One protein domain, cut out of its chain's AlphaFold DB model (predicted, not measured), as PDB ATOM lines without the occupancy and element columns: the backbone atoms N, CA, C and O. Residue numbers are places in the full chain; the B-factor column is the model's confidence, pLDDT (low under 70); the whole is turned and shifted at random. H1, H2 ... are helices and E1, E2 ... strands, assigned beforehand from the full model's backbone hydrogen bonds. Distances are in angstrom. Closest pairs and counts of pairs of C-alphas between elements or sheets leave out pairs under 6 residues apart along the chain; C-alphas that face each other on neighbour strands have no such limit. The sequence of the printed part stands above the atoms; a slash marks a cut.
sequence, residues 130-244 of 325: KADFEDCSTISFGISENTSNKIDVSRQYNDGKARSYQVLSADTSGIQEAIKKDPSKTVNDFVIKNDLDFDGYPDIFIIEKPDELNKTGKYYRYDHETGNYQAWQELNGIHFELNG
ATOM      1  N   LYS A 130     -60.941  37.099  24.889       53.59
ATOM      2  CA  LYS A 130     -61.917  37.884  25.648       53.59
ATOM      3  C   LYS A 130     -61.143  38.965  26.414       53.59
ATOM      4  O   LYS A 130     -60.079  38.646  26.948       53.59
ATOM      5  N   ALA A 131     -61.664  40.198  26.409       51.75
ATOM      6  CA  ALA A 131     -61.011  41.387  26.965       51.75
ATOM      7  C   ALA A 131     -60.357  41.113  28.329       51.75
ATOM      8  O   ALA A 131     -60.939  40.390  29.142       51.75
ATOM      9  N   ASP A 132     -59.163  41.670  28.548       52.66
ATOM     10  CA  ASP A 132     -58.493  41.562  29.841       52.66
ATOM     11  C   ASP A 132     -59.327  42.254  30.912       52.66
ATOM     12  O   ASP A 132     -59.626  43.444  30.839       52.66
ATOM     13  N   PHE A 133     -59.736  41.452  31.887       57.31
ATOM     14  CA  PHE A 133     -60.303  41.934  33.127       57.31
ATOM     15  C   PHE A 133     -59.135  42.227  34.065       57.31
ATOM     16  O   PHE A 133     -58.233  41.398  34.191       57.31
ATOM     17  N   GLU A 134     -59.192  43.373  34.739       63.53
ATOM     18  CA  GLU A 134     -58.224  43.828  35.754       63.53
ATOM     19  C   GLU A 134     -58.005  42.778  36.871       63.53
ATOM     20  O   GLU A 134     -56.993  42.791  37.554       63.53
ATOM     21  N   ASP A 135     -58.915  41.806  37.023       65.75
ATOM     22  CA  ASP A 135     -58.828  40.710  37.994       65.75
ATOM     23  C   ASP A 135     -57.997  39.481  37.549       65.75
ATOM     24  O   ASP A 135     -57.775  38.567  38.350       65.75
ATOM     25  N   CYS A 136     -57.587  39.394  36.275       69.50
ATOM     26  CA  CYS A 136     -56.961  38.212  35.655       69.50
ATOM     27  C   CYS A 136     -57.633  36.860  36.011       69.50
ATOM     28  O   CYS A 136     -56.985  35.801  36.048       69.50
ATOM     29  N   SER A 137     -58.948  36.867  36.253       74.00
ATOM     30  CA  SER A 137     -59.745  35.713  36.705       74.00
ATOM     31  C   SER A 137     -59.812  34.582  35.678       74.00
ATOM     32  O   SER A 137     -59.989  33.418  36.034       74.00
ATOM     33  N   THR A 138     -59.626  34.909  34.398       81.00
ATOM     34  CA  THR A 138     -59.632  33.941  33.287       81.00
ATOM     35  C   THR A 138     -58.271  33.288  33.020       81.00
ATOM     36  O   THR A 138     -58.188  32.438  32.130       81.00
ATOM     37  N   ILE A 139     -57.221  33.674  33.760       89.56
ATOM     38  CA  ILE A 139     -55.859  33.143  33.619       89.56
ATOM     39  C   ILE A 139     -55.645  31.960  34.568       89.56
ATOM     40  O   ILE A 139     -55.819  32.090  35.784       89.56
ATOM     41  N   SER A 140     -55.204  30.836  34.003       93.00
ATOM     42  CA  SER A 140     -54.889  29.581  34.696       93.00
ATOM     43  C   SER A 140     -53.506  29.056  34.304       93.00
ATOM     44  O   SER A 140     -53.108  29.175  33.142       93.00
ATOM     45  N   PHE A 141     -52.830  28.394  35.237       95.56
ATOM     46  CA  PHE A 141     -51.474  27.869  35.076       95.56
ATOM     47  C   PHE A 141     -51.456  26.334  35.034       95.56
ATOM     48  O   PHE A 141     -52.261  25.672  35.694       95.56
ATOM     49  N   GLY A 142     -50.519  25.766  34.271       95.56
ATOM     50  CA  GLY A 142     -50.280  24.322  34.173       95.56
ATOM     51  C   GLY A 142     -48.797  23.999  33.975       95.56
ATOM     52  O   GLY A 142     -48.031  24.849  33.536       95.56
ATOM     53  N   ILE A 143     -48.369  22.777  34.297       93.81
ATOM     54  CA  ILE A 143     -47.015  22.309  33.965       93.81
ATOM     55  C   ILE A 143     -46.975  22.065  32.458       93.81
ATOM     56  O   ILE A 143     -47.855  21.390  31.927       93.81
ATOM     57  N   SER A 144     -45.958  22.593  31.780       91.50
ATOM     58  CA  SER A 144     -45.831  22.413  30.334       91.50
ATOM     59  C   SER A 144     -45.488  20.958  29.997       91.50
ATOM     60  O   SER A 144     -44.402  20.474  30.317       91.50
ATOM     61  N   GLU A 145     -46.395  20.252  29.320       82.94
ATOM     62  CA  GLU A 145     -46.221  18.829  28.968       82.94
ATOM     63  C   GLU A 145     -45.003  18.579  28.060       82.94
ATOM     64  O   GLU A 145     -44.428  17.492  28.055       82.94
ATOM     65  N   ASN A 146     -44.601  19.595  27.291       77.19
ATOM     66  CA  ASN A 146     -43.580  19.486  26.248       77.19
ATOM     67  C   ASN A 146     -42.182  19.935  26.702       77.19
ATOM     68  O   ASN A 146     -41.203  19.696  25.993       77.19
ATOM     69  N   THR A 147     -42.071  20.602  27.854       80.38
ATOM     70  CA  THR A 147     -40.812  21.187  28.335       80.38
ATOM     71  C   THR A 147     -40.737  21.162  29.856       80.38
ATOM     72  O   THR A 147     -41.549  21.788  30.531       80.38
ATOM     73  N   SER A 148     -39.726  20.484  30.402       87.50
ATOM     74  CA  SER A 148     -39.449  20.503  31.839       87.50
ATOM     75  C   SER A 148     -39.075  21.906  32.325       87.50
ATOM     76  O   SER A 148     -38.483  22.699  31.590       87.50
ATOM     77  N   ASN A 149     -39.401  22.197  33.588       93.00
ATOM     78  CA  ASN A 149     -39.140  23.486  34.233       93.00
ATOM     79  C   ASN A 149     -39.744  24.671  33.461       93.00
ATOM     80  O   ASN A 149     -39.097  25.699  33.215       93.00
ATOM     81  N   LYS A 150     -41.006  24.485  33.055       95.62
ATOM     82  CA  LYS A 150     -41.851  25.476  32.395       95.62
ATOM     83  C   LYS A 150     -43.293  25.398  32.891       95.62
ATOM     84  O   LYS A 150     -43.823  24.308  33.117       95.62
ATOM     85  N   ILE A 151     -43.921  26.566  33.000       96.69
ATOM     86  CA  ILE A 151     -45.341  26.728  33.326       96.69
ATOM     87  C   ILE A 151     -46.050  27.334  32.116       96.69
ATOM     88  O   ILE A 151     -45.665  28.404  31.647       96.69
ATOM     89  N   ASP A 152     -47.084  26.665  31.623       96.25
ATOM     90  CA  ASP A 152     -47.968  27.180  30.582       96.25
ATOM     91  C   ASP A 152     -48.994  28.137  31.206       96.25
ATOM     92  O   ASP A 152     -49.685  27.788  32.168       96.25
ATOM     93  N   VAL A 153     -49.121  29.333  30.630       95.00
ATOM     94  CA  VAL A 153     -50.131  30.336  30.989       95.00
ATOM     95  C   VAL A 153     -51.255  30.254  29.971       95.00
ATOM     96  O   VAL A 153     -51.057  30.497  28.777       95.00
ATOM     97  N   SER A 154     -52.445  29.893  30.444       93.19
ATOM     98  CA  SER A 154     -53.632  29.723  29.613       93.19
ATOM     99  C   SER A 154     -54.705  30.745  29.952       93.19
ATOM    100  O   SER A 154     -54.929  31.038  31.124       93.19
ATOM    101  N   ARG A 155     -55.414  31.236  28.930       89.00
ATOM    102  CA  ARG A 155     -56.607  32.086  29.091       89.00
ATOM    103  C   ARG A 155     -57.803  31.524  28.335       89.00
ATOM    104  O   ARG A 155     -57.631  30.805  27.345       89.00
ATOM    105  N   GLN A 156     -59.012  31.854  28.784       85.88
ATOM    106  CA  GLN A 156     -60.243  31.480  28.085       85.88
ATOM    107  C   GLN A 156     -60.528  32.425  26.905       85.88
ATOM    108  O   GLN A 156     -60.505  33.649  27.039       85.88
ATOM    109  N   TYR A 157     -60.821  31.850  25.739       80.50
ATOM    110  CA  TYR A 157     -61.160  32.580  24.514       80.50
ATOM    111  C   TYR A 157     -62.679  32.665  24.300       80.50
ATOM    112  O   TYR A 157     -63.466  32.016  24.989       80.50
ATOM    113  N   ASN A 158     -63.103  33.463  23.313       80.44
ATOM    114  CA  ASN A 158     -64.518  33.692  22.986       80.44
ATOM    115  C   ASN A 158     -65.283  32.421  22.555       80.44
ATOM    116  O   ASN A 158     -66.508  32.399  22.617       80.44
ATOM    117  N   ASP A 159     -64.582  31.352  22.169       82.75
ATOM    118  CA  ASP A 159     -65.152  30.023  21.906       82.75
ATOM    119  C   ASP A 159     -65.286  29.143  23.168       82.75
ATOM    120  O   ASP A 159     -65.539  27.941  23.069       82.75
ATOM    121  N   GLY A 160     -65.094  29.729  24.354       82.25
ATOM    122  CA  GLY A 160     -65.189  29.071  25.658       82.25
ATOM    123  C   GLY A 160     -63.994  28.185  26.013       82.25
ATOM    124  O   GLY A 160     -63.963  27.629  27.113       82.25
ATOM    125  N   LYS A 161     -63.000  28.046  25.126       85.88
ATOM    126  CA  LYS A 161     -61.855  27.149  25.325       85.88
ATOM    127  C   LYS A 161     -60.689  27.879  25.978       85.88
ATOM    128  O   LYS A 161     -60.317  28.969  25.548       85.88
ATOM    129  N   ALA A 162     -60.083  27.245  26.979       86.94
ATOM    130  CA  ALA A 162     -58.769  27.639  27.465       86.94
ATOM    131  C   ALA A 162     -57.697  27.240  26.439       86.94
ATOM    132  O   ALA A 162     -57.765  26.154  25.856       86.94
ATOM    133  N   ARG A 163     -56.719  28.116  26.203       88.69
ATOM    134  CA  ARG A 163     -55.518  27.810  25.410       88.69
ATOM    135  C   ARG A 163     -54.305  28.452  26.064       88.69
ATOM    136  O   ARG A 163     -54.401  29.604  26.487       88.69
ATOM    137  N   SER A 164     -53.183  27.733  26.069       92.00
ATOM    138  CA  SER A 164     -51.880  28.319  26.378       92.00
ATOM    139  C   SER A 164     -51.546  29.395  25.345       92.00
ATOM    140  O   SER A 164     -51.732  29.186  24.138       92.00
ATOM    141  N   TYR A 165     -51.107  30.555  25.826       90.00
ATOM    142  CA  TYR A 165     -50.662  31.681  25.002       90.00
ATOM    143  C   TYR A 165     -49.237  32.132  25.347       90.00
ATOM    144  O   TYR A 165     -48.600  32.814  24.546       90.00
ATOM    145  N   GLN A 166     -48.717  31.717  26.505       93.88
ATOM    146  CA  GLN A 166     -47.374  32.028  26.970       93.88
ATOM    147  C   GLN A 166     -46.798  30.857  27.778       93.88
ATOM    148  O   GLN A 166     -47.534  30.118  28.426       93.88
ATOM    149  N   VAL A 167     -45.470  30.711  27.766       95.75
ATOM    150  CA  VAL A 167     -44.737  29.727  28.573       95.75
ATOM    151  C   VAL A 167     -43.698  30.447  29.439       95.75
ATOM    152  O   VAL A 167     -42.837  31.162  28.921       95.75
ATOM    153  N   LEU A 168     -43.774  30.256  30.756       96.75
ATOM    154  CA  LEU A 168     -42.897  30.851  31.771       96.75
ATOM    155  C   LEU A 168     -41.833  29.856  32.246       96.75
ATOM    156  O   LEU A 168     -41.919  28.661  31.980       96.75
ATOM    157  N   SER A 169     -40.799  30.347  32.930       96.38
ATOM    158  CA  SER A 169     -39.580  29.590  33.242       96.38
ATOM    159  C   SER A 169     -39.352  29.413  34.740       96.38
ATOM    160  O   SER A 169     -38.525  30.119  35.315       96.38
ATOM    161  N   ALA A 170     -40.029  28.431  35.331       95.50
ATOM    162  CA  ALA A 170     -39.907  28.084  36.742       95.50
ATOM    163  C   ALA A 170     -39.409  26.641  36.932       95.50
ATOM    164  O   ALA A 170     -39.736  25.768  36.134       95.50
ATOM    165  N   ASP A 171     -38.638  26.374  37.983       95.50
ATOM    166  CA  ASP A 171     -38.376  25.016  38.449       95.50
ATOM    167  C   ASP A 171     -39.698  24.395  38.915       95.50
ATOM    168  O   ASP A 171     -40.391  24.914  39.788       95.50
ATOM    169  N   THR A 172     -40.069  23.292  38.271       95.88
ATOM    170  CA  THR A 172     -41.348  22.613  38.512       95.88
ATOM    171  C   THR A 172     -41.213  21.391  39.414       95.88
ATOM    172  O   THR A 172     -42.218  20.735  39.680       95.88
ATOM    173  N   SER A 173     -40.004  21.061  39.880       94.94
ATOM    174  CA  SER A 173     -39.736  19.851  40.668       94.94
ATOM    175  C   SER A 173     -40.541  19.813  41.974       94.94
ATOM    176  O   SER A 173     -41.360  18.908  42.151       94.94
ATOM    177  N   GLY A 174     -40.406  20.834  42.826       94.69
ATOM    178  CA  GLY A 174     -41.140  20.937  44.094       94.69
ATOM    179  C   GLY A 174     -42.662  20.991  43.915       94.69
ATOM    180  O   GLY A 174     -43.397  20.338  44.656       94.69
ATOM    181  N   ILE A 175     -43.144  21.686  42.877       95.50
ATOM    182  CA  ILE A 175     -44.570  21.722  42.500       95.50
ATOM    183  C   ILE A 175     -45.071  20.314  42.132       95.50
ATOM    184  O   ILE A 175     -46.101  19.860  42.630       95.50
ATOM    185  N   GLN A 176     -44.334  19.590  41.283       95.12
ATOM    186  CA  GLN A 176     -44.687  18.227  40.875       95.12
ATOM    187  C   GLN A 176     -44.678  17.246  42.051       95.12
ATOM    188  O   GLN A 176     -45.524  16.355  42.102       95.12
ATOM    189  N   GLU A 177     -43.731  17.369  42.978       95.12
ATOM    190  CA  GLU A 177     -43.675  16.536  44.185       95.12
ATOM    191  C   GLU A 177     -44.842  16.827  45.131       95.12
ATOM    192  O   GLU A 177     -45.498  15.889  45.593       95.12
ATOM    193  N   ALA A 178     -45.185  18.101  45.331       95.38
ATOM    194  CA  ALA A 178     -46.334  18.497  46.137       95.38
ATOM    195  C   ALA A 178     -47.670  17.993  45.554       95.38
ATOM    196  O   ALA A 178     -48.499  17.492  46.310       95.38
ATOM    197  N   ILE A 179     -47.857  18.035  44.227       95.31
ATOM    198  CA  ILE A 179     -49.054  17.486  43.551       95.31
ATOM    199  C   ILE A 179     -49.085  15.945  43.605       95.31
ATOM    200  O   ILE A 179     -50.149  15.353  43.770       95.31
ATOM    201  N   LYS A 180     -47.935  15.257  43.517       95.25
ATOM    202  CA  LYS A 180     -47.873  13.787  43.700       95.25
ATOM    203  C   LYS A 180     -48.252  13.368  45.125       95.25
ATOM    204  O   LYS A 180     -48.866  12.319  45.307       95.25
ATOM    205  N   LYS A 181     -47.856  14.167  46.120       96.38
ATOM    206  CA  LYS A 181     -48.132  13.967  47.553       96.38
ATOM    207  C   LYS A 181     -49.584  14.294  47.911       96.38
ATOM    208  O   LYS A 181     -50.167  13.603  48.741       96.38
ATOM    209  N   ASP A 182     -50.159  15.311  47.274       96.25
ATOM    210  CA  ASP A 182     -51.550  15.736  47.439       96.25
ATOM    211  C   ASP A 182     -52.208  16.015  46.070       96.25
ATOM    212  O   ASP A 182     -52.165  17.146  45.575       96.25
ATOM    213  N   PRO A 183     -52.854  15.000  45.458       94.81
ATOM    214  CA  PRO A 183     -53.508  15.131  44.155       94.81
ATOM    215  C   PRO A 183     -54.733  16.058  44.122       94.81
ATOM    216  O   PRO A 183     -55.341  16.199  43.061       94.81
ATOM    217  N   SER A 184     -55.138  16.654  45.253       96.19
ATOM    218  CA  SER A 184     -56.166  17.704  45.255       96.19
ATOM    219  C   SER A 184     -55.617  19.060  44.799       96.19
ATOM    220  O   SER A 184     -56.389  19.904  44.340       96.19
ATOM    221  N   LYS A 185     -54.293  19.252  44.876       95.75
ATOM    222  CA  LYS A 185     -53.614  20.477  44.452       95.75
ATOM    223  C   LYS A 185     -53.409  20.523  42.943       95.75
ATOM    224  O   LYS A 185     -53.136  19.521  42.281       95.75
ATOM    225  N   THR A 186     -53.450  21.735  42.418       95.38
ATOM    226  CA  THR A 186     -53.131  22.086  41.036       95.38
ATOM    227  C   THR A 186     -51.932  23.029  41.004       95.38
ATOM    228  O   THR A 186     -51.468  23.509  42.030       95.38
ATOM    229  N   VAL A 187     -51.437  23.355  39.810       95.88
ATOM    230  CA  VAL A 187     -50.366  24.352  39.641       95.88
ATOM    231  C   VAL A 187     -50.780  25.740  40.147       95.88
ATOM    232  O   VAL A 187     -49.935  26.481  40.634       95.88
ATOM    233  N   ASN A 188     -52.070  26.083  40.086       95.50
ATOM    234  CA  ASN A 188     -52.580  27.387  40.525       95.50
ATOM    235  C   ASN A 188     -52.416  27.594  42.039       95.50
ATOM    236  O   ASN A 188     -52.212  28.722  42.470       95.50
ATOM    237  N   ASP A 189     -52.412  26.517  42.830       96.19
ATOM    238  CA  ASP A 189     -52.174  26.551  44.281       96.19
ATOM    239  C   ASP A 189     -50.717  26.911  44.646       96.19
ATOM    240  O   ASP A 189     -50.395  27.114  45.816       96.19
ATOM    241  N   PHE A 190     -49.837  27.006  43.642       97.00
ATOM    242  CA  PHE A 190     -48.435  27.421  43.754       97.00
ATOM    243  C   PHE A 190     -48.146  28.731  43.000       97.00
ATOM    244  O   PHE A 190     -46.982  29.102  42.853       97.00
ATOM    245  N   VAL A 191     -49.179  29.429  42.512       96.75
ATOM    246  CA  VAL A 191     -49.045  30.735  41.854       96.75
ATOM    247  C   VAL A 191     -49.843  31.778  42.628       96.75
ATOM    248  O   VAL A 191     -51.068  31.847  42.533       96.75
ATOM    249  N   ILE A 192     -49.132  32.617  43.376       95.19
ATOM    250  CA  ILE A 192     -49.719  33.771  44.056       95.19
ATOM    251  C   ILE A 192     -49.936  34.866  43.010       95.19
ATOM    252  O   ILE A 192     -48.996  35.235  42.308       95.19
ATOM    253  N   LYS A 193     -51.168  35.376  42.915       93.69
ATOM    254  CA  LYS A 193     -51.532  36.565  42.131       93.69
ATOM    255  C   LYS A 193     -51.596  37.764  43.076       93.69
ATOM    256  O   LYS A 193     -52.356  37.710  44.042       93.69
ATOM    257  N   ASN A 194     -50.825  38.813  42.817       93.12
ATOM    258  CA  ASN A 194     -50.826  40.032  43.626       93.12
ATOM    259  C   ASN A 194     -50.351  41.224  42.786       93.12
ATOM    260  O   ASN A 194     -49.459  41.058  41.968       93.12
ATOM    261  N   ASP A 195     -50.921  42.404  43.001       94.31
ATOM    262  CA  ASP A 195     -50.463  43.655  42.384       94.31
ATOM    263  C   ASP A 195     -49.255  44.173  43.191       94.31
ATOM    264  O   ASP A 195     -49.399  44.548  44.362       94.31
ATOM    265  N   LEU A 196     -48.045  44.068  42.625       95.62
ATOM    266  CA  LEU A 196     -46.789  44.301  43.349       95.62
ATOM    267  C   LEU A 196     -46.174  45.676  43.066       95.62
ATOM    268  O   LEU A 196     -45.374  46.136  43.883       95.62
ATOM    269  N   ASP A 197     -46.523  46.347  41.967       94.88
ATOM    270  CA  ASP A 197     -46.165  47.757  41.720       94.88
ATOM    271  C   ASP A 197     -47.314  48.757  41.906       94.88
ATOM    272  O   ASP A 197     -47.087  49.973  41.848       94.88
ATOM    273  N   PHE A 198     -48.501  48.262  42.254       94.12
ATOM    274  CA  PHE A 198     -49.710  49.038  42.507       94.12
ATOM    275  C   PHE A 198     -50.231  49.748  41.245       94.12
ATOM    276  O   PHE A 198     -50.735  50.878  41.341       94.12
ATOM    277  N   ASP A 199     -50.074  49.114  40.071       91.50
ATOM    278  CA  ASP A 199     -50.578  49.600  38.778       91.50
ATOM    279  C   ASP A 199     -52.026  49.177  38.462       91.50
ATOM    280  O   ASP A 199     -52.645  49.747  37.556       91.50
ATOM    281  N   GLY A 200     -52.599  48.276  39.268       90.44
ATOM    282  CA  GLY A 200     -53.966  47.771  39.144       90.44
ATOM    283  C   GLY A 200     -54.086  46.407  38.461       90.44
ATOM    284  O   GLY A 200     -55.196  45.868  38.427       90.44
ATOM    285  N   TYR A 201     -52.993  45.832  37.949       91.25
ATOM    286  CA  TYR A 201     -52.975  44.494  37.356       91.25
ATOM    287  C   TYR A 201     -52.217  43.489  38.244       91.25
ATOM    288  O   TYR A 201     -51.152  43.794  38.773       91.25
ATOM    289  N   PRO A 202     -52.719  42.253  38.423       92.69
ATOM    290  CA  PRO A 202     -52.055  41.269  39.266       92.69
ATOM    291  C   PRO A 202     -50.858  40.616  38.559       92.69
ATOM    292  O   PRO A 202     -50.994  39.771  37.660       92.69
ATOM    293  N   ASP A 203     -49.678  40.946  39.068       95.44
ATOM    294  CA  ASP A 203     -48.440  40.200  38.877       95.44
ATOM    295  C   ASP A 203     -48.534  38.794  39.486       95.44
ATOM    296  O   ASP A 203     -49.489  38.442  40.192       95.44
ATOM    297  N   ILE A 204     -47.521  37.965  39.221       96.50
ATOM    298  CA  ILE A 204     -47.459  36.604  39.760       96.50
ATOM    299  C   ILE A 204     -46.123  36.255  40.407       96.50
ATOM    300  O   ILE A 204     -45.049  36.586  39.899       96.50
ATOM    301  N   PHE A 205     -46.210  35.482  41.487       97.75
ATOM    302  CA  PHE A 205     -45.099  34.763  42.098       97.75
ATOM    303  C   PHE A 205     -45.355  33.257  42.012       97.75
ATOM    304  O   PHE A 205     -46.348  32.752  42.537       97.75
ATOM    305  N   ILE A 206     -44.464  32.537  41.330       97.69
ATOM    306  CA  ILE A 206     -44.511  31.077  41.194       97.69
ATOM    307  C   ILE A 206     -43.630  30.469  42.284       97.69
ATOM    308  O   ILE A 206     -42.409  30.632  42.240       97.69
ATOM    309  N   ILE A 207     -44.238  29.762  43.237       97.56
ATOM    310  CA  ILE A 207     -43.551  29.083  44.342       97.56
ATOM    311  C   ILE A 207     -42.868  27.824  43.795       97.56
ATOM    312  O   ILE A 207     -43.521  26.823  43.508       97.56
ATOM    313  N   GLU A 208     -41.543  27.854  43.677       95.75
ATOM    314  CA  GLU A 208     -40.756  26.719  43.170       95.75
ATOM    315  C   GLU A 208     -40.553  25.651  44.253       95.75
ATOM    316  O   GLU A 208     -40.492  24.454  43.960       95.75
ATOM    317  N   LYS A 209     -40.504  26.079  45.523       93.81
ATOM    318  CA  LYS A 209     -40.230  25.220  46.679       93.81
ATOM    319  C   LYS A 209     -41.303  25.343  47.773       93.81
ATOM    320  O   LYS A 209     -41.118  26.052  48.764       93.81
ATOM    321  N   PRO A 210     -42.444  24.650  47.624       91.12
ATOM    322  CA  PRO A 210     -43.594  24.831  48.509       91.12
ATOM    323  C   PRO A 210     -43.451  24.217  49.905       91.12
ATOM    324  O   PRO A 210     -44.149  24.660  50.816       91.12
ATOM    325  N   ASP A 211     -42.558  23.245  50.101       87.81
ATOM    326  CA  ASP A 211     -42.374  22.554  51.388       87.81
ATOM    327  C   ASP A 211     -41.234  23.160  52.251       87.81
ATOM    328  O   ASP A 211     -41.059  22.743  53.394       87.81
ATOM    329  N   GLU A 212     -40.490  24.171  51.768       89.00
ATOM    330  CA  GLU A 212     -39.459  24.872  52.566       89.00
ATOM    331  C   GLU A 212     -40.068  25.836  53.606       89.00
ATOM    332  O   GLU A 212     -41.183  26.341  53.435       89.00
ATOM    333  N   LEU A 213     -39.318  26.113  54.685       91.31
ATOM    334  CA  LEU A 213     -39.691  27.060  55.749       91.31
ATOM    335  C   LEU A 213     -39.989  28.458  55.183       91.31
ATOM    336  O   LEU A 213     -41.007  29.060  55.518       91.31
ATOM    337  N   ASN A 214     -39.128  28.924  54.278       93.94
ATOM    338  CA  ASN A 214     -39.281  30.171  53.542       93.94
ATOM    339  C   ASN A 214     -39.681  29.844  52.102       93.94
ATOM    340  O   ASN A 214     -38.989  29.076  51.432       93.94
ATOM    341  N   LYS A 215     -40.787  30.408  51.610       94.62
ATOM    342  CA  LYS A 215     -41.228  30.160  50.232       94.62
ATOM    343  C   LYS A 215     -40.320  30.911  49.271       94.62
ATOM    344  O   LYS A 215     -40.214  32.135  49.330       94.62
ATOM    345  N   THR A 216     -39.659  30.157  48.397       95.81
ATOM    346  CA  THR A 216     -38.793  30.685  47.342       95.81
ATOM    347  C   THR A 216     -39.382  30.394  45.968       95.81
ATOM    348  O   THR A 216     -40.106  29.409  45.771       95.81
ATOM    349  N   GLY A 217     -39.112  31.281  45.014       96.38
ATOM    350  CA  GLY A 217     -39.777  31.223  43.721       96.38
ATOM    351  C   GLY A 217     -39.362  32.312  42.742       96.38
ATOM    352  O   GLY A 217     -38.296  32.919  42.880       96.38
ATOM    353  N   LYS A 218     -40.215  32.548  41.740       97.38
ATOM    354  CA  LYS A 218     -39.972  33.535  40.679       97.38
ATOM    355  C   LYS A 218     -41.132  34.488  40.441       97.38
ATOM    356  O   LYS A 218     -42.274  34.062  40.281       97.38
ATOM    357  N   TYR A 219     -40.791  35.766  40.318       98.00
ATOM    358  CA  TYR A 219     -41.697  36.859  39.987       98.00
ATOM    359  C   TYR A 219     -41.796  37.100  38.486       98.00
ATOM    360  O   TYR A 219     -40.780  37.166  37.778       98.00
ATOM    361  N   TYR A 220     -43.020  37.339  38.029       97.88
ATOM    362  CA  TYR A 220     -43.297  37.888  36.713       97.88
ATOM    363  C   TYR A 220     -44.273  39.051  36.822       97.88
ATOM    364  O   TYR A 220     -45.357  38.900  37.382       97.88
ATOM    365  N   ARG A 221     -43.881  40.182  36.239       96.25
ATOM    366  CA  ARG A 221     -44.698  41.384  36.134       96.25
ATOM    367  C   ARG A 221     -45.727  41.236  35.019       96.25
ATOM    368  O   ARG A 221     -45.366  40.697  33.968       96.25
ATOM    369  N   TYR A 222     -46.951  41.715  35.192       94.50
ATOM    370  CA  TYR A 222     -47.902  41.798  34.085       94.50
ATOM    371  C   TYR A 222     -47.620  43.013  33.189       94.50
ATOM    372  O   TYR A 222     -47.294  44.102  33.649       94.50
ATOM    373  N   ASP A 223     -47.730  42.822  31.878       91.88
ATOM    374  CA  ASP A 223     -47.642  43.879  30.874       91.88
ATOM    375  C   ASP A 223     -48.985  43.949  30.142       91.88
ATOM    376  O   ASP A 223     -49.259  43.146  29.245       91.88
ATOM    377  N   HIS A 224     -49.833  44.896  30.553       85.94
ATOM    378  CA  HIS A 224     -51.197  45.056  30.043       85.94
ATOM    379  C   HIS A 224     -51.259  45.490  28.568       85.94
ATOM    380  O   HIS A 224     -52.266  45.238  27.909       85.94
ATOM    381  N   GLU A 225     -50.194  46.085  28.017       85.75
ATOM    382  CA  GLU A 225     -50.134  46.475  26.599       85.75
ATOM    383  C   GLU A 225     -49.929  45.256  25.686       85.75
ATOM    384  O   GLU A 225     -50.410  45.227  24.549       85.75
ATOM    385  N   THR A 226     -49.226  44.220  26.168       87.25
ATOM    386  CA  THR A 226     -49.019  42.974  25.408       87.25
ATOM    387  C   THR A 226     -49.864  41.793  25.895       87.25
ATOM    388  O   THR A 226     -50.003  40.807  25.165       87.25
ATOM    389  N   GLY A 227     -50.441  41.881  27.095       85.62
ATOM    390  CA  GLY A 227     -51.212  40.828  27.760       85.62
ATOM    391  C   GLY A 227     -50.362  39.676  28.318       85.62
ATOM    392  O   GLY A 227     -50.888  38.577  28.525       85.62
ATOM    393  N   ASN A 228     -49.053  39.888  28.517       91.81
ATOM    394  CA  ASN A 228     -48.077  38.846  28.869       91.81
ATOM    395  C   ASN A 228     -47.357  39.126  30.193       91.81
ATOM    396  O   ASN A 228     -47.199  40.266  30.613       91.81
ATOM    397  N   TYR A 229     -46.828  38.068  30.798       95.75
ATOM    398  CA  TYR A 229     -46.003  38.127  32.000       95.75
ATOM    399  C   TYR A 229     -44.505  38.235  31.665       95.75
ATOM    400  O   TYR A 229     -43.955  37.380  30.967       95.75
ATOM    401  N   GLN A 230     -43.808  39.253  32.169       96.88
ATOM    402  CA  GLN A 230     -42.372  39.468  31.954       96.88
ATOM    403  C   GLN A 230     -41.565  39.124  33.216       96.88
ATOM    404  O   GLN A 230     -41.947  39.492  34.320       96.88
ATOM    405  N   ALA A 231     -40.435  38.420  33.083       97.31
ATOM    406  CA  ALA A 231     -39.625  38.018  34.239       97.31
ATOM    407  C   ALA A 231     -39.031  39.242  34.962       97.31
ATOM    408  O   ALA A 231     -38.249  39.997  34.379       97.31
ATOM    409  N   TRP A 232     -39.367  39.422  36.239       96.94
ATOM    410  CA  TRP A 232     -39.061  40.654  36.971       96.94
ATOM    411  C   TRP A 232     -37.705  40.575  37.672       96.94
ATOM    412  O   TRP A 232     -37.601  40.022  38.762       96.94
ATOM    413  N   GLN A 233     -36.641  41.074  37.045       95.38
ATOM    414  CA  GLN A 233     -35.269  40.877  37.543       95.38
ATOM    415  C   GLN A 233     -35.051  41.377  38.981       95.38
ATOM    416  O   GLN A 233     -34.397  40.697  39.762       95.38
ATOM    417  N   GLU A 234     -35.635  42.522  39.328       94.56
ATOM    418  CA  GLU A 234     -35.513  43.173  40.637       94.56
ATOM    419  C   GLU A 234     -36.116  42.330  41.772       94.56
ATOM    420  O   GLU A 234     -35.392  41.931  42.684       94.56
ATOM    421  N   LEU A 235     -37.394  41.941  41.671       96.19
ATOM    422  CA  LEU A 235     -38.028  41.067  42.670       96.19
ATOM    423  C   LEU A 235     -37.434  39.650  42.666       96.19
ATOM    424  O   LEU A 235     -37.290  39.027  43.717       96.19
ATOM    425  N   ASN A 236     -37.009  39.145  41.502       96.44
ATOM    426  CA  ASN A 236     -36.298  37.867  41.417       96.44
ATOM    427  C   ASN A 236     -34.931  37.880  42.119       96.44
ATOM    428  O   ASN A 236     -34.433  36.799  42.411       96.44
ATOM    429  N   GLY A 237     -34.342  39.044  42.416       94.38
ATOM    430  CA  GLY A 237     -33.141  39.153  43.253       94.38
ATOM    431  C   GLY A 237     -33.407  38.993  44.756       94.38
ATOM    432  O   GLY A 237     -32.475  38.729  45.510       94.38
ATOM    433  N   ILE A 238     -34.665  39.123  45.198       93.00
ATOM    434  CA  ILE A 238     -35.080  38.908  46.597       93.00
ATOM    435  C   ILE A 238     -35.323  37.414  46.873       93.00
ATOM    436  O   ILE A 238     -35.134  36.966  48.000       93.00
ATOM    437  N   HIS A 239     -35.702  36.641  45.846       88.62
ATOM    438  CA  HIS A 239     -35.978  35.190  45.848       88.62
ATOM    439  C   HIS A 239     -37.120  34.684  46.752       88.62
ATOM    440  O   HIS A 239     -37.717  33.651  46.435       88.62
ATOM    441  N   PHE A 240     -37.435  35.380  47.842       94.88
ATOM    442  CA  PHE A 240     -38.497  35.048  48.789       94.88
ATOM    443  C   PHE A 240     -39.857  35.639  48.400       94.88
ATOM    444  O   PHE A 240     -39.945  36.612  47.649       94.88
ATOM    445  N   GLU A 241     -40.922  35.059  48.953       95.56
ATOM    446  CA  GLU A 241     -42.291  35.573  48.865       95.56
ATOM    447  C   GLU A 241     -42.424  36.995  49.454       95.56
ATOM    448  O   GLU A 241     -41.854  37.321  50.503       95.56
ATOM    449  N   LEU A 242     -43.191  37.842  48.763       96.31
ATOM    450  CA  LEU A 242     -43.490  39.227  49.105       96.31
ATOM    451  C   LEU A 242     -44.995  39.375  49.315       96.31
ATOM    452  O   LEU A 242     -45.799  39.139  48.414       96.31
ATOM    453  N   ASN A 243     -45.366  39.828  50.505       94.19
ATOM    454  CA  ASN A 243     -46.730  40.185  50.858       94.19
ATOM    455  C   ASN A 243     -46.942  41.673  50.559       94.19
ATOM    456  O   ASN A 243     -46.254  42.524  51.127       94.19
ATOM    457  N   GLY A 244     -47.873  41.989  49.658       92.94
ATOM    458  CA  GLY A 244     -48.220  43.370  49.325       92.94
ATOM    459  C   GLY A 244     -49.228  43.969  50.305       92.94
ATOM    460  O   GLY A 244     -50.225  43.339  50.652       92.94
TER     461      GLY A 244
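This is residues 130 to 244 of the 325 residues of an uncharacterized protein of Ruminococcus flavefaciens (UniProt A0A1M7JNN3). Two strongly twisted antiparallel sheets, E1 E2 E3 and E4 E5 E6 E7, come near each other at both pairs of edges, E1 with E4 and E3 with E7, and form a loose barrel that is not closed. H2 sits where E1 and E4 come together, H1 lies at one end by the last residue of E5, and H3 sits beside E6. The printed part has 115 residues, with three named helices and seven named strands in the order E1 E2 E3 H1 H2 E4 E5 E6 E7 H3; the class is mixed, helices and strands. The whole is compact, with a radius of gyration of the C-alphas of 13.9 A, and spans 38 by 30 by 23 A.

E1, residues 139 to 143, and E2, residues 151 to 156, form a hairpin at 146 degrees, with N 142 and O 152 within hydrogen-bond range at 3.0 A. E2 and E3, residues 162 to 168, form another at 148 degrees, with N 153 and O 166 at 2.8 A. These strands make a meander, each the antiparallel neighbour of the one before. H1, residues 173 to 181, is close to but not clearly touching H2, residues 187 to 190; their closest C-alphas, of Ile 175 and Val 187, are 7.0 A apart. H2 is on the sheet E1 E2 E3 at a height of 6.5 A, over none of its strands but only just, as two of its four C-alphas fall on E1. The closest C-alphas of E1 and H2, of Gly 142 and Val 187, are 5.5 A apart. The second meander is E4, residues 191 to 194, E5, residues 203 to 209, E6, residues 216 to 223, and E7, residues 228 to 231, with E4 and E7 as edge strands. Its hairpins show N 192 and O 205 at 2.9 A, N 206 and O 218 at 2.9 A, and N 221 and O 230 at 2.8 A. Pairing is staggered: E6 pairs with E5 over residues 216 to 220 and with E7 over 220 to 223. H2 stands at this sheet's level, at a height of 0.7 A, while H1 only grazes the sheet with residues 173 to 178. H3, residues 233 to 236, is on it at a height of 5.9 A, over none of its strands but only just, as two of its four C-alphas fall on E6. Between the sheets, the closest C-alphas of E3 and E7, of Gln 166 and Asn 228, are 7.1 A apart, and those of E1 and E4, of Phe 141 and Val 191, 7.7 A. E2 is apart from E5 and E6, for instance. In H1 every O i to N i+4 pair is within hydrogen-bond range; H2 and H3 are too short for such a pair, and of their single O i to N i+3 pairs the one in H2 is within range and the one in H3 is not.

E1 begins at C-alpha 139 (-55.859, 33.143, 33.619) and is 14.0 A long; E2 is 16.5 A and E3 16.8 A. H1 is 12.3 A long, from C-alpha 173 (-39.736, 19.851, 40.668). H2 is 5.5 A, E4 9.6 A, E5 18.8 A, E6 22.9 A, E7 10.0 A and H3 5.0 A, ending at C-alpha 236 (-36.298, 37.867, 41.417).

The two C-alphas farthest apart, of Asp 159 and Leu 213, are 42.5 A apart. The printed part has no cut, and no link is long. The mean pLDDT of the printed part is 90.7; residues 130 to 136 are under 70.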